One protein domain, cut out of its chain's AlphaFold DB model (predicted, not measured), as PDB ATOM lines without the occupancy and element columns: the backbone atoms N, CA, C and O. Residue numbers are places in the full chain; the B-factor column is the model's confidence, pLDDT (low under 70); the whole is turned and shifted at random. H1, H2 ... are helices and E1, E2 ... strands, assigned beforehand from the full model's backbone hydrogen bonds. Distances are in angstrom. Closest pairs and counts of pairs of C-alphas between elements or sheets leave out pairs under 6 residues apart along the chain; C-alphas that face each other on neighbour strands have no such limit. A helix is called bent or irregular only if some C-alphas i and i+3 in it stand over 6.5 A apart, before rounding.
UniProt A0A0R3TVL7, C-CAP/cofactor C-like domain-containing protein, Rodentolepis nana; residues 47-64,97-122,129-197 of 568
ATOM      1  N   LEU A  47      48.235  29.028  39.968       87.81
ATOM      2  CA  LEU A  47      47.500  28.614  38.772       87.81
ATOM      3  C   LEU A  47      46.569  27.437  39.066       87.81
ATOM      4  O   LEU A  47      45.402  27.465  38.676       87.81
ATOM      5  N   TYR A  48      47.075  26.423  39.768       88.31
ATOM      6  CA  TYR A  48      46.320  25.223  40.115       88.31
ATOM      7  C   TYR A  48      45.154  25.556  41.049       88.31
ATOM      8  O   TYR A  48      44.022  25.135  40.813       88.31
ATOM      9  N   THR A  49      45.398  26.391  42.059       88.31
ATOM     10  CA  THR A  49      44.367  26.888  42.978       88.31
ATOM     11  C   THR A  49      43.277  27.650  42.223       88.31
ATOM     12  O   THR A  49      42.084  27.422  42.441       88.31
ATOM     13  N   PHE A  50      43.664  28.520  41.285       86.75
ATOM     14  CA  PHE A  50      42.712  29.258  40.462       86.75
ATOM     15  C   PHE A  50      41.929  28.336  39.516       86.75
ATOM     16  O   PHE A  50      40.718  28.502  39.377       86.75
ATOM     17  N   ALA A  51      42.568  27.328  38.919       85.94
ATOM     18  CA  ALA A  51      41.910  26.337  38.070       85.94
ATOM     19  C   ALA A  51      40.851  25.530  38.841       85.94
ATOM     20  O   ALA A  51      39.710  25.422  38.385       85.94
ATOM     21  N   ILE A  52      41.186  25.050  40.045       84.38
ATOM     22  CA  ILE A  52      40.238  24.396  40.961       84.38
ATOM     23  C   ILE A  52      39.069  25.332  41.275       84.38
ATOM     24  O   ILE A  52      37.903  24.941  41.185       84.38
ATOM     25  N   PHE A  53      39.371  26.585  41.625       82.38
ATOM     26  CA  PHE A  53      38.357  27.579  41.944       82.38
ATOM     27  C   PHE A  53      37.396  27.805  40.766       82.38
ATOM     28  O   PHE A  53      36.178  27.810  40.959       82.38
ATOM     29  N   LEU A  54      37.906  27.941  39.539       79.62
ATOM     30  CA  LEU A  54      37.078  28.099  38.341       79.62
ATOM     31  C   LEU A  54      36.226  26.857  38.048       79.62
ATOM     32  O   LEU A  54      35.052  26.993  37.686       79.62
ATOM     33  N   TYR A  55      36.801  25.664  38.228       77.75
ATOM     34  CA  TYR A  55      36.120  24.393  38.007       77.75
ATOM     35  C   TYR A  55      34.928  24.212  38.952       77.75
ATOM     36  O   TYR A  55      33.811  23.949  38.505       77.75
ATOM     37  N   ILE A  56      35.130  24.445  40.253       73.12
ATOM     38  CA  ILE A  56      34.077  24.308  41.272       73.12
ATOM     39  C   ILE A  56      32.965  25.332  41.069       73.12
ATOM     40  O   ILE A  56      31.790  25.010  41.229       73.12
ATOM     41  N   ASN A  57      33.315  26.550  40.652       67.56
ATOM     42  CA  ASN A  57      32.332  27.576  40.302       67.56
ATOM     43  C   ASN A  57      31.681  27.345  38.920       67.56
ATOM     44  O   ASN A  57      30.934  28.199  38.449       67.56
ATOM     45  N   GLN A  58      31.943  26.201  38.274       62.81
ATOM     46  CA  GLN A  58      31.341  25.744  37.014       62.81
ATOM     47  C   GLN A  58      31.473  26.709  35.839       62.81
ATOM     48  O   GLN A  58      30.717  26.626  34.872       62.81
ATOM     49  N   ILE A  59      32.480  27.581  35.855       47.59
ATOM     50  CA  ILE A  59      32.763  28.466  34.716       47.59
ATOM     51  C   ILE A  59      33.195  27.633  33.503       47.59
ATOM     52  O   ILE A  59      32.935  28.021  32.371       47.59
ATOM     53  N   CYS A  60      33.735  26.429  33.723       34.44
ATOM     54  CA  CYS A  60      34.047  25.469  32.664       34.44
ATOM     55  C   CYS A  60      32.802  24.867  31.973       34.44
ATOM     56  O   CYS A  60      32.935  24.324  30.881       34.44
ATOM     57  N   LYS A  61      31.586  25.002  32.540       37.34
ATOM     58  CA  LYS A  61      30.327  24.703  31.818       37.34
ATOM     59  C   LYS A  61      29.894  25.849  30.894       37.34
ATOM     60  O   LYS A  61      29.056  25.639  30.021       37.34
ATOM     61  N   VAL A  62      30.513  27.028  31.007       37.66
ATOM     62  CA  VAL A  62      30.524  28.057  29.958       37.66
ATOM     63  C   VAL A  62      31.692  27.745  29.016       37.66
ATOM     64  O   VAL A  62      32.639  28.514  28.880       37.66
ATOM     65  N   SER A  63      31.678  26.556  28.406       28.98
ATOM     66  CA  SER A  63      32.670  26.218  27.387       28.98
ATOM     67  C   SER A  63      32.574  27.231  26.241       28.98
ATOM     68  O   SER A  63      31.510  27.417  25.652       28.98
ATOM     69  N   LEU A  64      33.709  27.835  25.879       34.12
ATOM     70  CA  LEU A  64      33.886  28.619  24.649       34.12
ATOM     71  C   LEU A  64      33.776  27.758  23.369       34.12
ATOM     72  O   LEU A  64      33.945  28.275  22.268       34.12
ATOM     73  N   THR A  97      21.717  18.030  53.591       53.66
ATOM     74  CA  THR A  97      22.394  19.293  53.942       53.66
ATOM     75  C   THR A  97      23.293  19.793  52.805       53.66
ATOM     76  O   THR A  97      23.676  19.026  51.919       53.66
ATOM     77  N   SER A  98      23.632  21.089  52.780       62.78
ATOM     78  CA  SER A  98      24.573  21.651  51.793       62.78
ATOM     79  C   SER A  98      25.886  20.865  51.780       62.78
ATOM     80  O   SER A  98      26.359  20.505  50.712       62.78
ATOM     81  N   GLU A  99      26.404  20.497  52.949       68.62
ATOM     82  CA  GLU A  99      27.682  19.800  53.155       68.62
ATOM     83  C   GLU A  99      27.674  18.340  52.657       68.62
ATOM     84  O   GLU A  99      28.684  17.837  52.168       68.62
ATOM     85  N   GLN A 100      26.530  17.650  52.696       68.94
ATOM     86  CA  GLN A 100      26.399  16.323  52.075       68.94
ATOM     87  C   GLN A 100      26.458  16.403  50.547       68.94
ATOM     88  O   GLN A 100      27.103  15.572  49.907       68.94
ATOM     89  N   HIS A 101      25.847  17.434  49.952       69.69
ATOM     90  CA  HIS A 101      26.027  17.705  48.523       69.69
ATOM     91  C   HIS A 101      27.481  18.045  48.208       69.69
ATOM     92  O   HIS A 101      27.956  17.707  47.125       69.69
ATOM     93  N   GLN A 102      28.181  18.674  49.158       75.69
ATOM     94  CA  GLN A 102      29.579  19.010  48.986       75.69
ATOM     95  C   GLN A 102      30.457  17.759  48.865       75.69
ATOM     96  O   GLN A 102      31.147  17.562  47.867       75.69
ATOM     97  N   LEU A 103      30.360  16.852  49.836       81.69
ATOM     98  CA  LEU A 103      31.079  15.581  49.772       81.69
ATOM     99  C   LEU A 103      30.701  14.779  48.522       81.69
ATOM    100  O   LEU A 103      31.577  14.218  47.864       81.69
ATOM    101  N   LYS A 104      29.407  14.738  48.181       81.19
ATOM    102  CA  LYS A 104      28.918  14.012  47.007       81.19
ATOM    103  C   LYS A 104      29.540  14.543  45.718       81.19
ATOM    104  O   LYS A 104      30.093  13.757  44.960       81.19
ATOM    105  N   PHE A 105      29.499  15.857  45.496       80.50
ATOM    106  CA  PHE A 105      30.120  16.474  44.325       80.50
ATOM    107  C   PHE A 105      31.618  16.184  44.290       80.50
ATOM    108  O   PHE A 105      32.125  15.714  43.281       80.50
ATOM    109  N   VAL A 106      32.335  16.382  45.396       84.06
ATOM    110  CA  VAL A 106      33.774  16.108  45.409       84.06
ATOM    111  C   VAL A 106      34.058  14.639  45.086       84.06
ATOM    112  O   VAL A 106      34.915  14.357  44.264       84.06
ATOM    113  N   THR A 107      33.298  13.702  45.649       85.12
ATOM    114  CA  THR A 107      33.465  12.262  45.386       85.12
ATOM    115  C   THR A 107      33.189  11.899  43.924       85.12
ATOM    116  O   THR A 107      33.885  11.052  43.365       85.12
ATOM    117  N   GLU A 108      32.188  12.530  43.304       83.81
ATOM    118  CA  GLU A 108      31.820  12.314  41.900       83.81
ATOM    119  C   GLU A 108      32.853  12.912  40.933       83.81
ATOM    120  O   GLU A 108      33.222  12.251  39.967       83.81
ATOM    121  N   TYR A 109      33.359  14.116  41.217       84.75
ATOM    122  CA  TYR A 109      34.190  14.898  40.292       84.75
ATOM    123  C   TYR A 109      35.684  14.941  40.666       84.75
ATOM    124  O   TYR A 109      36.447  15.668  40.034       84.75
ATOM    125  N   ILE A 110      36.146  14.187  41.674       87.88
ATOM    126  CA  ILE A 110      37.564  14.201  42.087       87.88
ATOM    127  C   ILE A 110      38.506  13.741  40.971       87.88
ATOM    128  O   ILE A 110      39.611  14.264  40.871       87.88
ATOM    129  N   LEU A 111      38.084  12.803  40.114       87.81
ATOM    130  CA  LEU A 111      38.908  12.371  38.981       87.81
ATOM    131  C   LEU A 111      39.154  13.530  38.012       87.81
ATOM    132  O   LEU A 111      40.299  13.799  37.669       87.81
ATOM    133  N   ASP A 112      38.092  14.250  37.655       86.50
ATOM    134  CA  ASP A 112      38.157  15.396  36.748       86.50
ATOM    135  C   ASP A 112      39.007  16.529  37.343       86.50
ATOM    136  O   ASP A 112      39.801  17.154  36.644       86.50
ATOM    137  N   ILE A 113      38.894  16.768  38.659       86.81
ATOM    138  CA  ILE A 113      39.741  17.739  39.368       86.81
ATOM    139  C   ILE A 113      41.215  17.334  39.260       86.81
ATOM    140  O   ILE A 113      42.048  18.174  38.934       86.81
ATOM    141  N   LEU A 114      41.552  16.066  39.512       88.81
ATOM    142  CA  LEU A 114      42.931  15.579  39.395       88.81
ATOM    143  C   LEU A 114      43.442  15.635  37.949       88.81
ATOM    144  O   LEU A 114      44.609  15.947  37.731       88.81
ATOM    145  N   GLU A 115      42.577  15.385  36.969       86.75
ATOM    146  CA  GLU A 115      42.917  15.471  35.550       86.75
ATOM    147  C   GLU A 115      43.254  16.908  35.125       86.75
ATOM    148  O   GLU A 115      44.250  17.117  34.435       86.75
ATOM    149  N   ILE A 116      42.500  17.906  35.599       87.44
ATOM    150  CA  ILE A 116      42.786  19.335  35.359       87.44
ATOM    151  C   ILE A 116      44.148  19.747  35.933       87.44
ATOM    152  O   ILE A 116      44.795  20.654  35.414       87.44
ATOM    153  N   LEU A 117      44.570  19.095  37.014       87.19
ATOM    154  CA  LEU A 117      45.817  19.375  37.718       87.19
ATOM    155  C   LEU A 117      47.019  18.572  37.199       87.19
ATOM    156  O   LEU A 117      48.137  18.802  37.658       87.19
ATOM    157  N   SER A 118      46.797  17.617  36.294       85.62
ATOM    158  CA  SER A 118      47.862  16.794  35.717       85.62
ATOM    159  C   SER A 118      48.654  17.558  34.652       85.62
ATOM    160  O   SER A 118      48.096  18.376  33.916       85.62
ATOM    161  N   ASP A 119      49.960  17.298  34.562       73.06
ATOM    162  CA  ASP A 119      50.806  17.947  33.559       73.06
ATOM    163  C   ASP A 119      50.476  17.424  32.143       73.06
ATOM    164  O   ASP A 119      50.386  16.215  31.933       73.06
ATOM    165  N   PRO A 120      50.360  18.298  31.124       63.03
ATOM    166  CA  PRO A 120      50.080  17.889  29.744       63.03
ATOM    167  C   PRO A 120      51.289  17.255  29.031       63.03
ATOM    168  O   PRO A 120      51.160  16.795  27.900       63.03
ATOM    169  N   ASN A 121      52.469  17.258  29.662       55.00
ATOM    170  CA  ASN A 121      53.754  16.904  29.050       55.00
ATOM    171  C   ASN A 121      54.096  15.405  29.095       55.00
ATOM    172  O   ASN A 121      55.258  15.038  28.898       55.00
ATOM    173  N   ASP A 122      53.119  14.526  29.313       55.31
ATOM    174  CA  ASP A 122      53.350  13.099  29.112       55.31
ATOM    175  C   ASP A 122      53.634  12.854  27.626       55.31
ATOM    176  O   ASP A 122      52.770  13.009  26.760       55.31
ATOM    177  N   GLY A 129      48.515   5.044  30.328       56.28
ATOM    178  CA  GLY A 129      47.506   5.034  31.389       56.28
ATOM    179  C   GLY A 129      47.733   5.900  32.624       56.28
ATOM    180  O   GLY A 129      46.736   6.345  33.186       56.28
ATOM    181  N   ASP A 130      48.968   6.170  33.054       67.44
ATOM    182  CA  ASP A 130      49.200   6.786  34.374       67.44
ATOM    183  C   ASP A 130      49.767   8.204  34.260       67.44
ATOM    184  O   ASP A 130      50.979   8.416  34.277       67.44
ATOM    185  N   LYS A 131      48.860   9.186  34.171       83.12
ATOM    186  CA  LYS A 131      49.206  10.604  34.329       83.12
ATOM    187  C   LYS A 131      49.860  10.825  35.692       83.12
ATOM    188  O   LYS A 131      49.519  10.148  36.670       83.12
ATOM    189  N   SER A 132      50.768  11.789  35.778       85.56
ATOM    190  CA  SER A 132      51.425  12.146  37.037       85.56
ATOM    191  C   SER A 132      50.999  13.530  37.530       85.56
ATOM    192  O   SER A 132      50.715  14.423  36.732       85.56
ATOM    193  N   LEU A 133      50.907  13.696  38.853       88.38
ATOM    194  CA  LEU A 133      50.619  14.988  39.479       88.38
ATOM    195  C   LEU A 133      51.870  15.559  40.159       88.38
ATOM    196  O   LEU A 133      52.488  14.857  40.973       88.38
ATOM    197  N   PRO A 134      52.226  16.826  39.885       88.62
ATOM    198  CA  PRO A 134      53.325  17.497  40.558       88.62
ATOM    199  C   PRO A 134      52.957  17.881  41.993       88.62
ATOM    200  O   PRO A 134      51.796  18.077  42.353       88.62
ATOM    201  N   LEU A 135      53.980  18.066  42.824       86.88
ATOM    202  CA  LEU A 135      53.812  18.440  44.229       86.88
ATOM    203  C   LEU A 135      53.076  19.786  44.421       86.88
ATOM    204  O   LEU A 135      52.323  19.934  45.378       86.88
ATOM    205  N   SER A 136      53.231  20.736  43.491       86.69
ATOM    206  CA  SER A 136      52.517  22.024  43.498       86.69
ATOM    207  C   SER A 136      51.002  21.876  43.333       86.69
ATOM    208  O   SER A 136      50.238  22.641  43.913       86.69
ATOM    209  N   ALA A 137      50.546  20.866  42.583       87.31
ATOM    210  CA  ALA A 137      49.121  20.579  42.452       87.31
ATOM    211  C   ALA A 137      48.518  20.083  43.777       87.31
ATOM    212  O   ALA A 137      47.361  20.372  44.075       87.31
ATOM    213  N   LEU A 138      49.300  19.385  44.610       86.25
ATOM    214  CA  LEU A 138      48.853  18.956  45.939       86.25
ATOM    215  C   LEU A 138      48.724  20.119  46.929       86.25
ATOM    216  O   LEU A 138      47.817  20.116  47.767       86.25
ATOM    217  N   ASP A 139      49.601  21.122  46.825       85.19
ATOM    218  CA  ASP A 139      49.467  22.357  47.604       85.19
ATOM    219  C   ASP A 139      48.134  23.041  47.273       85.19
ATOM    220  O   ASP A 139      47.389  23.421  48.176       85.19
ATOM    221  N   ALA A 140      47.774  23.095  45.988       86.38
ATOM    222  CA  ALA A 140      46.492  23.625  45.537       86.38
ATOM    223  C   ALA A 140      45.293  22.766  45.969       86.38
ATOM    224  O   ALA A 140      44.264  23.309  46.362       86.38
ATOM    225  N   LEU A 141      45.407  21.433  45.976       88.19
ATOM    226  CA  LEU A 141      44.359  20.550  46.508       88.19
ATOM    227  C   LEU A 141      44.110  20.759  48.005       88.19
ATOM    228  O   LEU A 141      43.003  20.494  48.472       88.19
ATOM    229  N   SER A 142      45.083  21.293  48.747       84.25
ATOM    230  CA  SER A 142      44.885  21.675  50.152       84.25
ATOM    231  C   SER A 142      43.880  22.829  50.314       84.25
ATOM    232  O   SER A 142      43.380  23.060  51.408       84.25
ATOM    233  N   PHE A 143      43.517  23.522  49.225       79.94
ATOM    234  CA  PHE A 143      42.383  24.450  49.201       79.94
ATOM    235  C   PHE A 143      41.028  23.747  49.403       79.94
ATOM    236  O   PHE A 143      40.085  24.362  49.897       79.94
ATOM    237  N   LEU A 144      40.919  22.472  49.014       81.88
ATOM    238  CA  LEU A 144      39.700  21.664  49.149       81.88
ATOM    239  C   LEU A 144      39.769  20.671  50.300       81.88
ATOM    240  O   LEU A 144      38.737  20.337  50.882       81.88
ATOM    241  N   PHE A 145      40.968  20.168  50.579       86.62
ATOM    242  CA  PHE A 145      41.175  19.031  51.455       86.62
ATOM    243  C   PHE A 145      42.111  19.366  52.604       86.62
ATOM    244  O   PHE A 145      43.264  19.748  52.420       86.62
ATOM    245  N   GLU A 146      41.627  19.075  53.797       86.12
ATOM    246  CA  GLU A 146      42.436  18.897  54.991       86.12
ATOM    247  C   GLU A 146      42.110  17.519  55.566       86.12
ATOM    248  O   GLU A 146      41.055  16.943  55.278       86.12
ATOM    249  N   GLY A 147      43.003  16.967  56.379       87.75
ATOM    250  CA  GLY A 147      42.760  15.659  56.971       87.75
ATOM    251  C   GLY A 147      43.596  15.388  58.208       87.75
ATOM    252  O   GLY A 147      44.285  16.259  58.732       87.75
ATOM    253  N   THR A 148      43.523  14.149  58.671       87.44
ATOM    254  CA  THR A 148      44.189  13.664  59.879       87.44
ATOM    255  C   THR A 148      44.657  12.230  59.652       87.44
ATOM    256  O   THR A 148      44.017  11.469  58.927       87.44
ATOM    257  N   VAL A 149      45.762  11.859  60.293       86.56
ATOM    258  CA  VAL A 149      46.261  10.471  60.368       86.56
ATOM    259  C   VAL A 149      46.172   9.907  61.792       86.56
ATOM    260  O   VAL A 149      46.369   8.719  62.018       86.56
ATOM    261  N   ASP A 150      45.834  10.753  62.764       83.50
ATOM    262  CA  ASP A 150      45.973  10.529  64.201       83.50
ATOM    263  C   ASP A 150      44.626  10.641  64.933       83.50
ATOM    264  O   ASP A 150      44.532  11.147  66.046       83.50
ATOM    265  N   ARG A 151      43.551  10.148  64.303       79.00
ATOM    266  CA  ARG A 151      42.188  10.147  64.872       79.00
ATOM    267  C   ARG A 151      41.719  11.542  65.311       79.00
ATOM    268  O   ARG A 151      41.103  11.684  66.365       79.00
ATOM    269  N   LEU A 152      41.979  12.552  64.482       79.19
ATOM    270  CA  LEU A 152      41.634  13.955  64.717       79.19
ATOM    271  C   LEU A 152      42.404  14.610  65.876       79.19
ATOM    272  O   LEU A 152      41.962  15.649  66.341       79.19
ATOM    273  N   SER A 153      43.552  14.099  66.347       81.62
ATOM    274  CA  SER A 153      44.386  14.919  67.252       81.62
ATOM    275  C   SER A 153      45.115  16.043  66.520       81.62
ATOM    276  O   SER A 153      45.356  17.104  67.107       81.62
ATOM    277  N   THR A 154      45.414  15.861  65.231       85.31
ATOM    278  CA  THR A 154      45.928  16.926  64.380       85.31
ATOM    279  C   THR A 154      45.276  16.996  63.011       85.31
ATOM    280  O   THR A 154      44.986  15.977  62.386       85.31
ATOM    281  N   ILE A 155      45.040  18.229  62.550       86.00
ATOM    282  CA  ILE A 155      44.642  18.495  61.167       86.00
ATOM    283  C   ILE A 155      45.851  19.023  60.419       86.00
ATOM    284  O   ILE A 155      46.507  19.964  60.867       86.00
ATOM    285  N   LYS A 156      46.136  18.397  59.283       86.44
ATOM    286  CA  LYS A 156      47.262  18.721  58.417       86.44
ATOM    287  C   LYS A 156      46.758  19.006  56.998       86.44
ATOM    288  O   LYS A 156      45.725  18.451  56.599       86.44
ATOM    289  N   PRO A 157      47.467  19.849  56.228       87.56
ATOM    290  CA  PRO A 157      47.187  19.996  54.805       87.56
ATOM    291  C   PRO A 157      47.390  18.655  54.089       87.56
ATOM    292  O   PRO A 157      48.186  17.816  54.524       87.56
ATOM    293  N   LEU A 158      46.688  18.459  52.969       89.00
ATOM    294  CA  LEU A 158      46.699  17.196  52.226       89.00
ATOM    295  C   LEU A 158      48.123  16.733  51.886       89.00
ATOM    296  O   LEU A 158      48.442  15.555  52.024       89.00
ATOM    297  N   ARG A 159      48.997  17.661  51.494       89.19
ATOM    298  CA  ARG A 159      50.398  17.363  51.180       89.19
ATOM    299  C   ARG A 159      51.136  16.658  52.319       89.19
ATOM    300  O   ARG A 159      51.818  15.666  52.073       89.19
ATOM    301  N   ASP A 160      51.005  17.158  53.542       89.44
ATOM    302  CA  ASP A 160      51.730  16.620  54.696       89.44
ATOM    303  C   ASP A 160      51.227  15.222  55.066       89.44
ATOM    304  O   ASP A 160      51.998  14.387  55.527       89.44
ATOM    305  N   ILE A 161      49.942  14.952  54.819       90.06
ATOM    306  CA  ILE A 161      49.334  13.629  55.001       90.06
ATOM    307  C   ILE A 161      49.861  12.649  53.957       90.06
ATOM    308  O   ILE A 161      50.258  11.541  54.295       90.06
ATOM    309  N   LEU A 162      49.889  13.049  52.685       90.69
ATOM    310  CA  LEU A 162      50.341  12.181  51.595       90.69
ATOM    311  C   LEU A 162      51.830  11.824  51.707       90.69
ATOM    312  O   LEU A 162      52.243  10.759  51.250       90.69
ATOM    313  N   LEU A 163      52.629  12.703  52.316       90.94
ATOM    314  CA  LEU A 163      54.050  12.477  52.587       90.94
ATOM    315  C   LEU A 163      54.313  11.752  53.917       90.94
ATOM    316  O   LEU A 163      55.464  11.401  54.187       90.94
ATOM    317  N   ASP A 164      53.285  11.506  54.732       91.19
ATOM    318  CA  ASP A 164      53.419  10.743  55.970       91.19
ATOM    319  C   ASP A 164      53.901   9.310  55.657       91.19
ATOM    320  O   ASP A 164      53.381   8.681  54.724       91.19
ATOM    321  N   PRO A 165      54.874   8.756  56.410       89.50
ATOM    322  CA  PRO A 165      55.380   7.399  56.191       89.50
ATOM    323  C   PRO A 165      54.297   6.313  56.136       89.50
ATOM    324  O   PRO A 165      54.495   5.303  55.462       89.50
ATOM    325  N   LEU A 166      53.161   6.515  56.813       88.69
ATOM    326  CA  LEU A 166      52.034   5.581  56.811       88.69
ATOM    327  C   LEU A 166      51.213   5.626  55.513       88.69
ATOM    328  O   LEU A 166      50.548   4.649  55.174       88.69
ATOM    329  N   CYS A 167      51.235   6.743  54.787       89.81
ATOM    330  CA  CYS A 167      50.414   6.961  53.594       89.81
ATOM    331  C   CYS A 167      51.223   6.887  52.295       89.81
ATOM    332  O   CYS A 167      50.707   6.424  51.276       89.81
ATOM    333  N   ILE A 168      52.497   7.297  52.328       90.94
ATOM    334  CA  ILE A 168      53.344   7.492  51.142       90.94
ATOM    335  C   ILE A 168      53.497   6.231  50.272       90.94
ATOM    336  O   ILE A 168      53.642   6.320  49.053       90.94
ATOM    337  N   THR A 169      53.420   5.045  50.881       88.81
ATOM    338  CA  THR A 169      53.508   3.739  50.203       88.81
ATOM    339  C   THR A 169      52.270   3.404  49.371       88.81
ATOM    340  O   THR A 169      52.363   2.616  48.433       88.81
ATOM    341  N   HIS A 170      51.119   4.004  49.680       88.00
ATOM    342  CA  HIS A 170      49.831   3.696  49.053       88.00
ATOM    343  C   HIS A 170      49.415   4.704  47.971       88.00
ATOM    344  O   HIS A 170      48.514   4.425  47.185       88.00
ATOM    345  N   VAL A 171      50.072   5.863  47.914       90.50
ATOM    346  CA  VAL A 171      49.710   6.990  47.030       90.50
ATOM    347  C   VAL A 171      50.537   7.043  45.742       90.50
ATOM    348  O   VAL A 171      50.330   7.925  44.914       90.50
ATOM    349  N   GLY A 172      51.461   6.092  45.547       88.88
ATOM    350  CA  GLY A 172      52.259   5.972  44.323       88.88
ATOM    351  C   GLY A 172      53.233   7.134  44.109       88.88
ATOM    352  O   GLY A 172      53.305   7.673  43.006       88.88
ATOM    353  N   TYR A 173      53.943   7.553  45.163       91.81
ATOM    354  CA  TYR A 173      54.910   8.655  45.099       91.81
ATOM    355  C   TYR A 173      56.238   8.237  44.449       91.81
ATOM    356  O   TYR A 173      56.937   7.350  44.947       91.81
ATOM    357  N   ASP A 174      56.627   8.933  43.381       88.81
ATOM    358  CA  ASP A 174      57.939   8.816  42.749       88.81
ATOM    359  C   ASP A 174      58.907   9.844  43.354       88.81
ATOM    360  O   ASP A 174      58.835  11.047  43.088       88.81
ATOM    361  N   LYS A 175      59.865   9.356  44.150       87.19
ATOM    362  CA  LYS A 175      60.893  10.188  44.796       87.19
ATOM    363  C   LYS A 175      61.802  10.907  43.797       87.19
ATOM    364  O   LYS A 175      62.309  11.977  44.129       87.19
ATOM    365  N   SER A 176      62.037  10.321  42.623       86.25
ATOM    366  CA  SER A 176      62.969  10.862  41.629       86.25
ATOM    367  C   SER A 176      62.384  12.086  40.924       86.25
ATOM    368  O   SER A 176      63.060  13.106  40.791       86.25
ATOM    369  N   LYS A 177      61.100  12.017  40.562       83.88
ATOM    370  CA  LYS A 177      60.365  13.089  39.878       83.88
ATOM    371  C   LYS A 177      59.628  14.033  40.829       83.88
ATOM    372  O   LYS A 177      59.237  15.118  40.418       83.88
ATOM    373  N   LYS A 178      59.468  13.647  42.101       88.25
ATOM    374  CA  LYS A 178      58.623  14.336  43.096       88.25
ATOM    375  C   LYS A 178      57.168  14.466  42.623       88.25
ATOM    376  O   LYS A 178      56.527  15.497  42.828       88.25
ATOM    377  N   THR A 179      56.664  13.408  41.994       89.50
ATOM    378  CA  THR A 179      55.316  13.328  41.419       89.50
ATOM    379  C   THR A 179      54.546  12.145  41.994       89.50
ATOM    380  O   THR A 179      55.139  11.183  42.480       89.50
ATOM    381  N   PHE A 180      53.221  12.187  41.900       90.06
ATOM    382  CA  PHE A 180      52.333  11.108  42.335       90.06
ATOM    383  C   PHE A 180      51.668  10.449  41.126       90.06
ATOM    384  O   PHE A 180      51.240  11.153  40.213       90.06
ATOM    385  N   SER A 181      51.552   9.116  41.123       90.62
ATOM    386  CA  SER A 181      50.691   8.408  40.162       90.62
ATOM    387  C   SER A 181      49.242   8.841  40.379       90.62
ATOM    388  O   SER A 181      48.694   8.682  41.475       90.62
ATOM    389  N   MET A 182      48.602   9.362  39.329       89.25
ATOM    390  CA  MET A 182      47.204   9.788  39.381       89.25
ATOM    391  C   MET A 182      46.286   8.636  39.791       89.25
ATOM    392  O   MET A 182      45.382   8.834  40.597       89.25
ATOM    393  N   ARG A 183      46.527   7.420  39.286       89.81
ATOM    394  CA  ARG A 183      45.713   6.239  39.594       89.81
ATOM    395  C   ARG A 183      45.801   5.851  41.064       89.81
ATOM    396  O   ARG A 183      44.763   5.639  41.697       89.81
ATOM    397  N   CYS A 184      47.014   5.756  41.609       91.69
ATOM    398  CA  CYS A 184      47.216   5.424  43.019       91.69
ATOM    399  C   CYS A 184      46.634   6.511  43.927       91.69
ATOM    400  O   CYS A 184      45.883   6.193  44.849       91.69
ATOM    401  N   LEU A 185      46.906   7.784  43.624       91.12
ATOM    402  CA  LEU A 185      46.393   8.917  44.387       91.12
ATOM    403  C   LEU A 185      44.861   8.972  44.365       91.12
ATOM    404  O   LEU A 185      44.242   9.074  45.418       91.12
ATOM    405  N   TYR A 186      44.239   8.839  43.193       91.25
ATOM    406  CA  TYR A 186      42.783   8.806  43.045       91.25
ATOM    407  C   TYR A 186      42.149   7.670  43.852       91.25
ATOM    408  O   TYR A 186      41.194   7.895  44.598       91.25
ATOM    409  N   SER A 187      42.693   6.453  43.733       92.62
ATOM    410  CA  SER A 187      42.199   5.292  44.477       92.62
ATOM    411  C   SER A 187      42.325   5.503  45.984       92.62
ATOM    412  O   SER A 187      41.398   5.184  46.729       92.62
ATOM    413  N   TRP A 188      43.453   6.057  46.436       93.06
ATOM    414  CA  TRP A 188      43.687   6.350  47.844       93.06
ATOM    415  C   TRP A 188      42.741   7.440  48.355       93.06
ATOM    416  O   TRP A 188      42.094   7.249  49.381       93.06
ATOM    417  N   MET A 189      42.585   8.550  47.628       91.81
ATOM    418  CA  MET A 189      41.673   9.629  48.014       91.81
ATOM    419  C   MET A 189      40.239   9.112  48.106       91.81
ATOM    420  O   MET A 189      39.600   9.281  49.138       91.81
ATOM    421  N   ARG A 190      39.745   8.387  47.097       91.62
ATOM    422  CA  ARG A 190      38.389   7.815  47.133       91.62
ATOM    423  C   ARG A 190      38.142   6.881  48.313       91.62
ATOM    424  O   ARG A 190      37.021   6.851  48.809       91.62
ATOM    425  N   ALA A 191      39.153   6.134  48.749       91.25
ATOM    426  CA  ALA A 191      39.039   5.247  49.901       91.25
ATOM    427  C   ALA A 191      39.018   5.996  51.247       91.25
ATOM    428  O   ALA A 191      38.493   5.463  52.220       91.25
ATOM    429  N   ASN A 192      39.572   7.213  51.306       90.75
ATOM    430  CA  ASN A 192      39.763   7.967  52.549       90.75
ATOM    431  C   ASN A 192      38.898   9.237  52.663       90.75
ATOM    432  O   ASN A 192      38.859   9.852  53.728       90.75
ATOM    433  N   LEU A 193      38.196   9.643  51.600       90.12
ATOM    434  CA  LEU A 193      37.282  10.785  51.632       90.12
ATOM    435  C   LEU A 193      36.106  10.519  52.578       90.12
ATOM    436  O   LEU A 193      35.398   9.520  52.463       90.12
ATOM    437  N   CYS A 194      35.868  11.455  53.491       87.06
ATOM    438  CA  CYS A 194      34.792  11.388  54.470       87.06
ATOM    439  C   CYS A 194      34.087  12.741  54.615       87.06
ATOM    440  O   CYS A 194      34.550  13.771  54.118       87.06
ATOM    441  N   GLN A 195      32.932  12.741  55.286       83.06
ATOM    442  CA  GLN A 195      32.202  13.975  55.560       83.06
ATOM    443  C   GLN A 195      33.003  14.865  56.511       83.06
ATOM    444  O   GLN A 195      33.523  14.396  57.521       83.06
ATOM    445  N   TYR A 196      33.051  16.160  56.198       80.56
ATOM    446  CA  TYR A 196      33.722  17.154  57.025       80.56
ATOM    447  C   TYR A 196      33.177  17.128  58.472       80.56
ATOM    448  O   TYR A 196      31.981  17.377  58.678       80.56
ATOM    449  N   PRO A 197      34.019  16.826  59.484       80.31
ATOM    450  CA  PRO A 197      33.556  16.535  60.845       80.31
ATOM    451  C   PRO A 197      33.150  17.781  61.643       80.31
ATOM    452  O   PRO A 197      32.447  17.655  62.646       80.31
TER     453      PRO A 197
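AT A GLANCE: This is residues 47 to 64, 97 to 122 and 129 to 197 of the 568 residues of the protein "C-CAP/cofactor C-like domain-containing protein" of Rodentolepis nana (UniProt A0A0R3TVL7). A small cluster of helices opens from a tiny two-strand sheet: H3 leads off from E1 and H5 from E2. The kinked H2 runs beside H5, H1 joins H2 to H3, and the small H4 sits on H3 among long loops. The printed part has 113 residues, with elements in the order H1 H2 E1 H3 H4 E2 H5, and is mostly helix. It is compact, with a radius of gyration of the C-alphas of 14.2 A and spans of 43 by 40 by 22 A.

HOW THE PARTS SIT: H1, residues 47 to 56, touches H2, residues 98 to 116, with residues 113 to 116 of H2 alone; the closest C-alphas, of Ile 52 and Ile 113, are 6.9 A apart, at a steep tilt of 48 degrees. H2 has a kink of 58 degrees near residue 109 and is irregular, with C-alphas 108 and 111 7.7 A apart. E1, residues 132 to 134, and E2, residues 179 to 181, are antiparallel; N 133 and O 180 are 2.9 A apart, within hydrogen-bond range. H3, residues 135 to 141, touches H1, the closest C-alphas being those of Thr 49 and Ala 140, 4.7 A. H4, residues 158 to 162, touches H3, closest at the C-alphas of Leu 138 and Arg 159, 5.7 A. H5, residues 182 to 192, touches residues 107 to 114 of H2, opposite ways at a shallow tilt of 14 degrees, closest at the C-alphas of Leu 111 and Tyr 186, 6.7 A. H3 and H5 are apart. Every O i to N i+4 pair is within hydrogen-bond range in H1, H3, H4 and H5, and 13 of 15 in H2.

IN THESE COORDINATES: H1 begins at C-alpha 47 (47.500, 28.614, 38.772) and is 14.3 A long; H2 is 24.6 A. H5, 15.2 A, ends at C-alpha 192 (39.763, 7.967, 52.549).

THE WHOLE: Residues 65 to 96 and 123 to 128 are not printed, with C-alpha gaps of 32.8 A and 10.2 A. The links H3 to H4 and H4 to E2 are long. Residues 57 to 64, 97 to 101, 120 to 122 and 129 to 130 are under pLDDT 70.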